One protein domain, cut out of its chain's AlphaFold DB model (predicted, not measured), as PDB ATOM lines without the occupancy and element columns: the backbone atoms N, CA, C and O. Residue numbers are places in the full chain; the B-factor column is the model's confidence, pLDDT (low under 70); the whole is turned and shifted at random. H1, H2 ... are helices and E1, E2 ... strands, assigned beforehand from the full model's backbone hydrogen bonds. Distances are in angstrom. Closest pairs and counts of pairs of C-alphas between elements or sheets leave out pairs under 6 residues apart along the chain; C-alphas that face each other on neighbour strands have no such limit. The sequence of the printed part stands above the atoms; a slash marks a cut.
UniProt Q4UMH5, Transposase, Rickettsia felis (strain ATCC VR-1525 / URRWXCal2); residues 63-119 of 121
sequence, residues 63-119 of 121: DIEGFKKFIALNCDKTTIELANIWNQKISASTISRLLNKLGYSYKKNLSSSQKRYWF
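AT A GLANCE: This is residues 63 to 119 of the 121 residues of the protein "Transposase" of Rickettsia felis (strain ATCC VR-1525 / URRWXCal2) (UniProt Q4UMH5). Three short helices make a small head, with H2 set crosswise near the first residue of H3; beyond E1 a loop, residues 107 to 119, runs out to Ser 111 and folds back, making the long axis. The printed part has 57 residues, with H1, H2, H3 and E1 in that order, mostly helix. It is compact, with a radius of gyration of the C-alphas of 11.3 A, and spans 35 by 20 by 19 A.

HOW THE PARTS SIT: H1, residues 64 to 73, and H2, residues 79 to 85, are only just apart, their closest C-alphas 8.3 A. H3, residues 92 to 101, touches H2, the C-alphas of Ile 80 and Ala 92 being closest at 5.0 A, about perpendicular at 70.1 degrees, only just past steep. H1 and H3 are near each other, with 6 pairs of C-alphas within 10 A. E1, residues 104 to 106, pairs with no named strand, but its residues 105 to 106 pair antiparallel with residues 118 to 119. E1 is apart from H1 and H2. In H1, H2 and H3 every O i to N i+4 pair is within hydrogen-bond range.

IN THESE COORDINATES: H1 starts at C-alpha 64 (359.438, 240.093, 211.773) and measures 14.5 A, H2 9.9 A, H3 14.2 A and E1 6.8 A, ending at C-alpha 106 (361.216, 236.901, 230.096).

THE WHOLE: The C-alphas of Asp 63 and Ser 111 are farthest apart, 36.2 A. The printed part has no cut, and no link is long. Residues 108 to 115 have pLDDT under 70.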
ATOM      1  N   ASP A  63     358.039 243.946 209.686       85.88
ATOM      2  CA  ASP A  63     359.312 243.236 209.582       85.88
ATOM      3  C   ASP A  63     359.561 242.367 210.824       85.88
ATOM      4  O   ASP A  63     359.966 242.843 211.886       85.88
ATOM      5  N   ILE A  64     359.259 241.075 210.697       86.00
ATOM      6  CA  ILE A  64     359.438 240.093 211.773       86.00
ATOM      7  C   ILE A  64     360.909 239.671 211.891       86.00
ATOM      8  O   ILE A  64     361.373 239.372 212.990       86.00
ATOM      9  N   GLU A  65     361.644 239.629 210.782       87.81
ATOM     10  CA  GLU A  65     363.036 239.176 210.770       87.81
ATOM     11  C   GLU A  65     363.968 240.229 211.363       87.81
ATOM     12  O   GLU A  65     364.792 239.900 212.223       87.81
ATOM     13  N   GLY A  66     363.778 241.499 210.997       89.06
ATOM     14  CA  GLY A  66     364.469 242.621 211.629       89.06
ATOM     15  C   GLY A  66     364.189 242.688 213.128       89.06
ATOM     16  O   GLY A  66     365.111 242.873 213.922       89.06
ATOM     17  N   PHE A  67     362.944 242.421 213.543       88.94
ATOM     18  CA  PHE A  67     362.592 242.365 214.962       88.94
ATOM     19  C   PHE A  67     363.325 241.236 215.709       88.94
ATOM     20  O   PHE A  67     363.824 241.456 216.809       88.94
ATOM     21  N   LYS A  68     363.469 240.042 215.117       89.06
ATOM     22  CA  LYS A  68     364.241 238.944 215.735       89.06
ATOM     23  C   LYS A  68     365.713 239.316 215.935       89.06
ATOM     24  O   LYS A  68     366.253 239.080 217.013       89.06
ATOM     25  N   LYS A  69     366.348 239.920 214.922       90.50
ATOM     26  CA  LYS A  69     367.743 240.394 215.014       90.50
ATOM     27  C   LYS A  69     367.898 241.462 216.096       90.50
ATOM     28  O   LYS A  69     368.831 241.411 216.889       90.50
ATOM     29  N   PHE A  70     366.947 242.387 216.171       90.38
ATOM     30  CA  PHE A  70     366.928 243.438 217.181       90.38
ATOM     31  C   PHE A  70     366.861 242.897 218.613       90.38
ATOM     32  O   PHE A  70     367.600 243.370 219.475       90.38
ATOM     33  N   ILE A  71     366.025 241.882 218.854       89.62
ATOM     34  CA  ILE A  71     365.923 241.234 220.166       89.62
ATOM     35  C   ILE A  71     367.191 240.451 220.504       89.62
ATOM     36  O   ILE A  71     367.638 240.512 221.643       89.62
ATOM     37  N   ALA A  72     367.815 239.776 219.533       87.00
ATOM     38  CA  ALA A  72     369.091 239.096 219.760       87.00
ATOM     39  C   ALA A  72     370.201 240.068 220.209       87.00
ATOM     40  O   ALA A  72     370.996 239.728 221.078       87.00
ATOM     41  N   LEU A  73     370.215 241.292 219.670       89.19
ATOM     42  CA  LEU A  73     371.174 242.338 220.046       89.19
ATOM     43  C   LEU A  73     370.858 243.028 221.386       89.19
ATOM     44  O   LEU A  73     371.747 243.628 221.976       89.19
ATOM     45  N   ASN A  74     369.605 242.983 221.852       87.50
ATOM     46  CA  ASN A  74     369.121 243.729 223.023       87.50
ATOM     47  C   ASN A  74     368.381 242.817 224.019       87.50
ATOM     48  O   ASN A  74     367.358 243.203 224.591       87.50
ATOM     49  N   CYS A  75     368.848 241.578 224.183       83.44
ATOM     50  CA  CYS A  75     368.148 240.553 224.963       83.44
ATOM     51  C   CYS A  75     368.020 240.896 226.457       83.44
ATOM     52  O   CYS A  75     367.124 240.398 227.130       83.44
ATOM     53  N   ASP A  76     368.875 241.772 226.970       84.69
ATOM     54  CA  ASP A  76     368.950 242.233 228.354       84.69
ATOM     55  C   ASP A  76     367.998 243.396 228.683       84.69
ATOM     56  O   ASP A  76     367.849 243.762 229.849       84.69
ATOM     57  N   LYS A  77     367.330 243.974 227.677       87.06
ATOM     58  CA  LYS A  77     366.499 245.171 227.848       87.06
ATOM     59  C   LYS A  77     365.039 244.857 228.161       87.06
ATOM     60  O   LYS A  77     364.453 243.859 227.729       87.06
ATOM     61  N   THR A  78     364.413 245.765 228.898       87.19
ATOM     62  CA  THR A  78     362.983 245.706 229.222       87.19
ATOM     63  C   THR A  78     362.116 246.087 228.019       87.19
ATOM     64  O   THR A  78     362.559 246.747 227.084       87.19
ATOM     65  N   THR A  79     360.829 245.722 228.029       87.56
ATOM     66  CA  THR A  79     359.904 246.066 226.928       87.56
ATOM     67  C   THR A  79     359.712 247.567 226.726       87.56
ATOM     68  O   THR A  79     359.426 247.984 225.606       87.56
ATOM     69  N   ILE A  80     359.859 248.369 227.784       88.31
ATOM     70  CA  ILE A  80     359.769 249.833 227.723       88.31
ATOM     71  C   ILE A  80     361.003 250.400 227.017       88.31
ATOM     72  O   ILE A  80     360.877 251.220 226.113       88.31
ATOM     73  N   GLU A  81     362.193 249.917 227.364       88.75
ATOM     74  CA  GLU A  81     363.435 250.329 226.703       88.75
ATOM     75  C   GLU A  81     363.459 249.884 225.240       88.75
ATOM     76  O   GLU A  81     363.780 250.678 224.361       88.75
ATOM     77  N   LEU A  82     363.041 248.648 224.953       89.50
ATOM     78  CA  LEU A  82     362.913 248.149 223.582       89.50
ATOM     79  C   LEU A  82     361.936 248.999 222.755       89.50
ATOM     80  O   LEU A  82     362.189 249.230 221.577       89.50
ATOM     81  N   ALA A  83     360.853 249.493 223.366       90.50
ATOM     82  CA  ALA A  83     359.905 250.401 222.716       90.50
ATOM     83  C   ALA A  83     360.514 251.763 222.373       90.50
ATOM     84  O   ALA A  83     360.172 252.326 221.338       90.50
ATOM     85  N   ASN A  84     361.423 252.261 223.212       89.44
ATOM     86  CA  ASN A  84     362.113 253.527 222.982       89.44
ATOM     87  C   ASN A  84     363.242 253.406 221.949       89.44
ATOM     88  O   ASN A  84     363.495 254.355 221.215       89.44
ATOM     89  N   ILE A  85     363.927 252.259 221.896       89.94
ATOM     90  CA  ILE A  85     365.047 252.025 220.967       89.94
ATOM     91  C   ILE A  85     364.539 251.683 219.563       89.94
ATOM     92  O   ILE A  85     365.205 251.967 218.570       89.94
ATOM     93  N   TRP A  86     363.371 251.046 219.460       86.31
ATOM     94  CA  TRP A  86     362.815 250.676 218.168       86.31
ATOM     95  C   TRP A  86     362.481 251.915 217.324       86.31
ATOM     96  O   TRP A  86     361.846 252.854 217.795       86.31
ATOM     97  N   ASN A  87     362.849 251.887 216.038       82.44
ATOM     98  CA  ASN A  87     362.716 253.030 215.118       82.44
ATOM     99  C   ASN A  87     361.277 253.554 214.959       82.44
ATOM    100  O   ASN A  87     361.064 254.681 214.516       82.44
ATOM    101  N   GLN A  88     360.273 252.731 215.264       85.19
ATOM    102  CA  GLN A  88     358.866 253.119 215.216       85.19
ATOM    103  C   GLN A  88     358.331 253.354 216.626       85.19
ATOM    104  O   GLN A  88     358.620 252.587 217.541       85.19
ATOM    105  N   LYS A  89     357.451 254.349 216.781       84.75
ATOM    106  CA  LYS A  89     356.707 254.559 218.028       84.75
ATOM    107  C   LYS A  89     355.745 253.394 218.256       84.75
ATOM    108  O   LYS A  89     354.708 253.298 217.599       84.75
ATOM    109  N   ILE A  90     356.099 252.503 219.176       88.19
ATOM    110  CA  ILE A  90     355.330 251.300 219.494       88.19
ATOM    111  C   ILE A  90     355.129 251.225 221.004       88.19
ATOM    112  O   ILE A  90     356.012 251.573 221.776       88.19
ATOM    113  N   SER A  91     353.962 250.756 221.447       88.94
ATOM    114  CA  SER A  91     353.734 250.520 222.871       88.94
ATOM    115  C   SER A  91     354.538 249.316 223.375       88.94
ATOM    116  O   SER A  91     354.616 248.279 222.707       88.94
ATOM    117  N   ALA A  92     355.031 249.385 224.614       89.69
ATOM    118  CA  ALA A  92     355.681 248.251 225.283       89.69
ATOM    119  C   ALA A  92     354.797 246.981 225.280       89.69
ATOM    120  O   ALA A  92     355.289 245.860 225.150       89.69
ATOM    121  N   SER A  93     353.471 247.152 225.344       89.00
ATOM    122  CA  SER A  93     352.492 246.061 225.251       89.00
ATOM    123  C   SER A  93     352.472 245.371 223.882       89.00
ATOM    124  O   SER A  93     352.301 244.155 223.811       89.00
ATOM    125  N   THR A  94     352.675 246.111 222.790       89.06
ATOM    126  CA  THR A  94     352.742 245.541 221.436       89.06
ATOM    127  C   THR A  94     354.015 244.716 221.261       89.06
ATOM    128  O   THR A  94     353.954 243.621 220.702       89.06
ATOM    129  N   ILE A  95     355.138 245.196 221.802       89.88
ATOM    130  CA  ILE A  95     356.410 244.461 221.835       89.88
ATOM    131  C   ILE A  95     356.268 243.182 222.660       89.88
ATOM    132  O   ILE A  95     356.588 242.108 222.162       89.88
ATOM    133  N   SER A  96     355.701 243.264 223.868       89.12
ATOM    134  CA  SER A  96     355.448 242.088 224.713       89.12
ATOM    135  C   SER A  96     354.570 241.043 224.015       89.12
ATOM    136  O   SER A  96     354.914 239.864 223.989       89.12
ATOM    137  N   ARG A  97     353.467 241.461 223.378       89.12
ATOM    138  CA  ARG A  97     352.602 240.552 222.606       89.12
ATOM    139  C   ARG A  97     353.340 239.901 221.440       89.12
ATOM    140  O   ARG A  97     353.097 238.733 221.146       89.12
ATOM    141  N   LEU A  98     354.208 240.649 220.758       89.56
ATOM    142  CA  LEU A  98     354.990 240.115 219.649       89.56
ATOM    143  C   LEU A  98     356.033 239.103 220.134       89.56
ATOM    144  O   LEU A  98     356.161 238.052 219.517       89.56
ATOM    145  N   LEU A  99     356.717 239.394 221.240       89.31
ATOM    146  CA  LEU A  99     357.669 238.488 221.886       89.31
ATOM    147  C   LEU A  99     356.995 237.174 222.291       89.31
ATOM    148  O   LEU A  99     357.456 236.116 221.871       89.31
ATOM    149  N   ASN A 100     355.841 237.247 222.962       88.06
ATOM    150  CA  ASN A 100     355.054 236.063 223.317       88.06
ATOM    151  C   ASN A 100     354.645 235.263 222.069       88.06
ATOM    152  O   ASN A 100     354.756 234.044 222.044       88.06
ATOM    153  N   LYS A 101     354.220 235.941 220.993       88.56
ATOM    154  CA  LYS A 101     353.867 235.286 219.721       88.56
ATOM    155  C   LYS A 101     355.065 234.615 219.034       88.56
ATOM    156  O   LYS A 101     354.872 233.707 218.231       88.56
ATOM    157  N   LEU A 102     356.280 235.084 219.302       87.69
ATOM    158  CA  LEU A 102     357.524 234.532 218.769       87.69
ATOM    159  C   LEU A 102     358.151 233.459 219.677       87.69
ATOM    160  O   LEU A 102     359.177 232.899 219.292       87.69
ATOM    161  N   GLY A 103     357.546 233.170 220.834       88.00
ATOM    162  CA  GLY A 103     358.045 232.187 221.800       88.00
ATOM    163  C   GLY A 103     359.174 232.704 222.696       88.00
ATOM    164  O   GLY A 103     359.938 231.912 223.233       88.00
ATOM    165  N   TYR A 104     359.323 234.023 222.838       87.81
ATOM    166  CA  TYR A 104     360.271 234.584 223.798       87.81
ATOM    167  C   TYR A 104     359.635 234.673 225.182       87.81
ATOM    168  O   TYR A 104     358.543 235.226 225.335       87.81
ATOM    169  N   SER A 105     360.360 234.195 226.187       82.38
ATOM    170  CA  SER A 105     359.993 234.290 227.594       82.38
ATOM    171  C   SER A 105     360.953 235.228 228.322       82.38
ATOM    172  O   SER A 105     362.144 235.313 228.009       82.38
ATOM    173  N   TYR A 106     360.422 235.983 229.284       81.25
ATOM    174  CA  TYR A 106     361.216 236.901 230.096       81.25
ATOM    175  C   TYR A 106     361.518 236.261 231.437       81.25
ATOM    176  O   TYR A 106     360.615 236.064 232.257       81.25
ATOM    177  N   LYS A 107     362.793 235.961 231.681       74.81
ATOM    178  CA  LYS A 107     363.196 235.313 232.926       74.81
ATOM    179  C   LYS A 107     362.983 236.260 234.110       74.81
ATOM    180  O   LYS A 107     363.669 237.274 234.255       74.81
ATOM    181  N   LYS A 108     362.030 235.922 234.982       68.31
ATOM    182  CA  LYS A 108     361.786 236.623 236.250       68.31
ATOM    183  C   LYS A 108     362.573 235.934 237.361       68.31
ATOM    184  O   LYS A 108     362.172 234.884 237.846       68.31
ATOM    185  N   ASN A 109     363.682 236.533 237.776       67.44
ATOM    186  CA  ASN A 109     364.425 236.072 238.946       67.44
ATOM    187  C   ASN A 109     363.824 236.715 240.205       67.44
ATOM    188  O   ASN A 109     363.871 237.940 240.336       67.44
ATOM    189  N   LEU A 110     363.242 235.906 241.097       61.59
ATOM    190  CA  LEU A 110     362.794 236.355 242.425       61.59
ATOM    191  C   LEU A 110     363.941 236.298 243.456       61.59
ATOM    192  O   LEU A 110     363.956 237.078 244.396       61.59
ATOM    193  N   SER A 111     364.911 235.400 243.244       64.25
ATOM    194  CA  SER A 111     365.964 235.026 244.203       64.25
ATOM    195  C   SER A 111     367.399 235.092 243.652       64.25
ATOM    196  O   SER A 111     368.344 234.764 244.362       64.25
ATOM    197  N   SER A 112     367.594 235.503 242.395       59.12
ATOM    198  CA  SER A 112     368.914 235.560 241.743       59.12
ATOM    199  C   SER A 112     369.318 236.999 241.422       59.12
ATOM    200  O   SER A 112     368.509 237.771 240.909       59.12
ATOM    201  N   SER A 113     370.589 237.330 241.679       61.22
ATOM    202  CA  SER A 113     371.231 238.612 241.328       61.22
ATOM    203  C   SER A 113     371.470 238.770 239.814       61.22
ATOM    204  O   SER A 113     371.810 239.852 239.335       61.22
ATOM    205  N   GLN A 114     371.269 237.708 239.025       62.06
ATOM    206  CA  GLN A 114     371.472 237.758 237.578       62.06
ATOM    207  C   GLN A 114     370.483 238.719 236.907       62.06
ATOM    208  O   GLN A 114     369.276 238.682 237.176       62.06
ATOM    209  N   LYS A 115     371.007 239.531 235.977       64.81
ATOM    210  CA  LYS A 115     370.211 240.428 235.131       64.81
ATOM    211  C   LYS A 115     369.115 239.639 234.411       64.81
ATOM    212  O   LYS A 115     369.332 238.510 233.973       64.81
ATOM    213  N   ARG A 116     367.924 240.230 234.322       75.88
ATOM    214  CA  ARG A 116     366.787 239.655 233.593       75.88
ATOM    215  C   ARG A 116     367.058 239.754 232.093       75.88
ATOM    216  O   ARG A 116     367.620 240.747 231.647       75.88
ATOM    217  N   TYR A 117     366.660 238.741 231.336       78.75
ATOM    218  CA  TYR A 117     366.834 238.722 229.888       78.75
ATOM    219  C   TYR A 117     365.712 237.946 229.204       78.75
ATOM    220  O   TYR A 117     365.030 237.110 229.812       78.75
ATOM    221  N   TRP A 118     365.529 238.251 227.926       81.62
ATOM    222  CA  TRP A 118     364.689 237.514 227.000       81.62
ATOM    223  C   TRP A 118     365.440 236.299 226.492       81.62
ATOM    224  O   TRP A 118     366.518 236.420 225.912       81.62
ATOM    225  N   PHE A 119     364.842 235.132 226.675       79.50
ATOM    226  CA  PHE A 119     365.313 233.900 226.067       79.50
ATOM    227  C   PHE A 119     364.205 233.304 225.217       79.50
ATOM    228  O   PHE A 119     363.024 233.605 225.402       79.50
TER     229      PHE A 119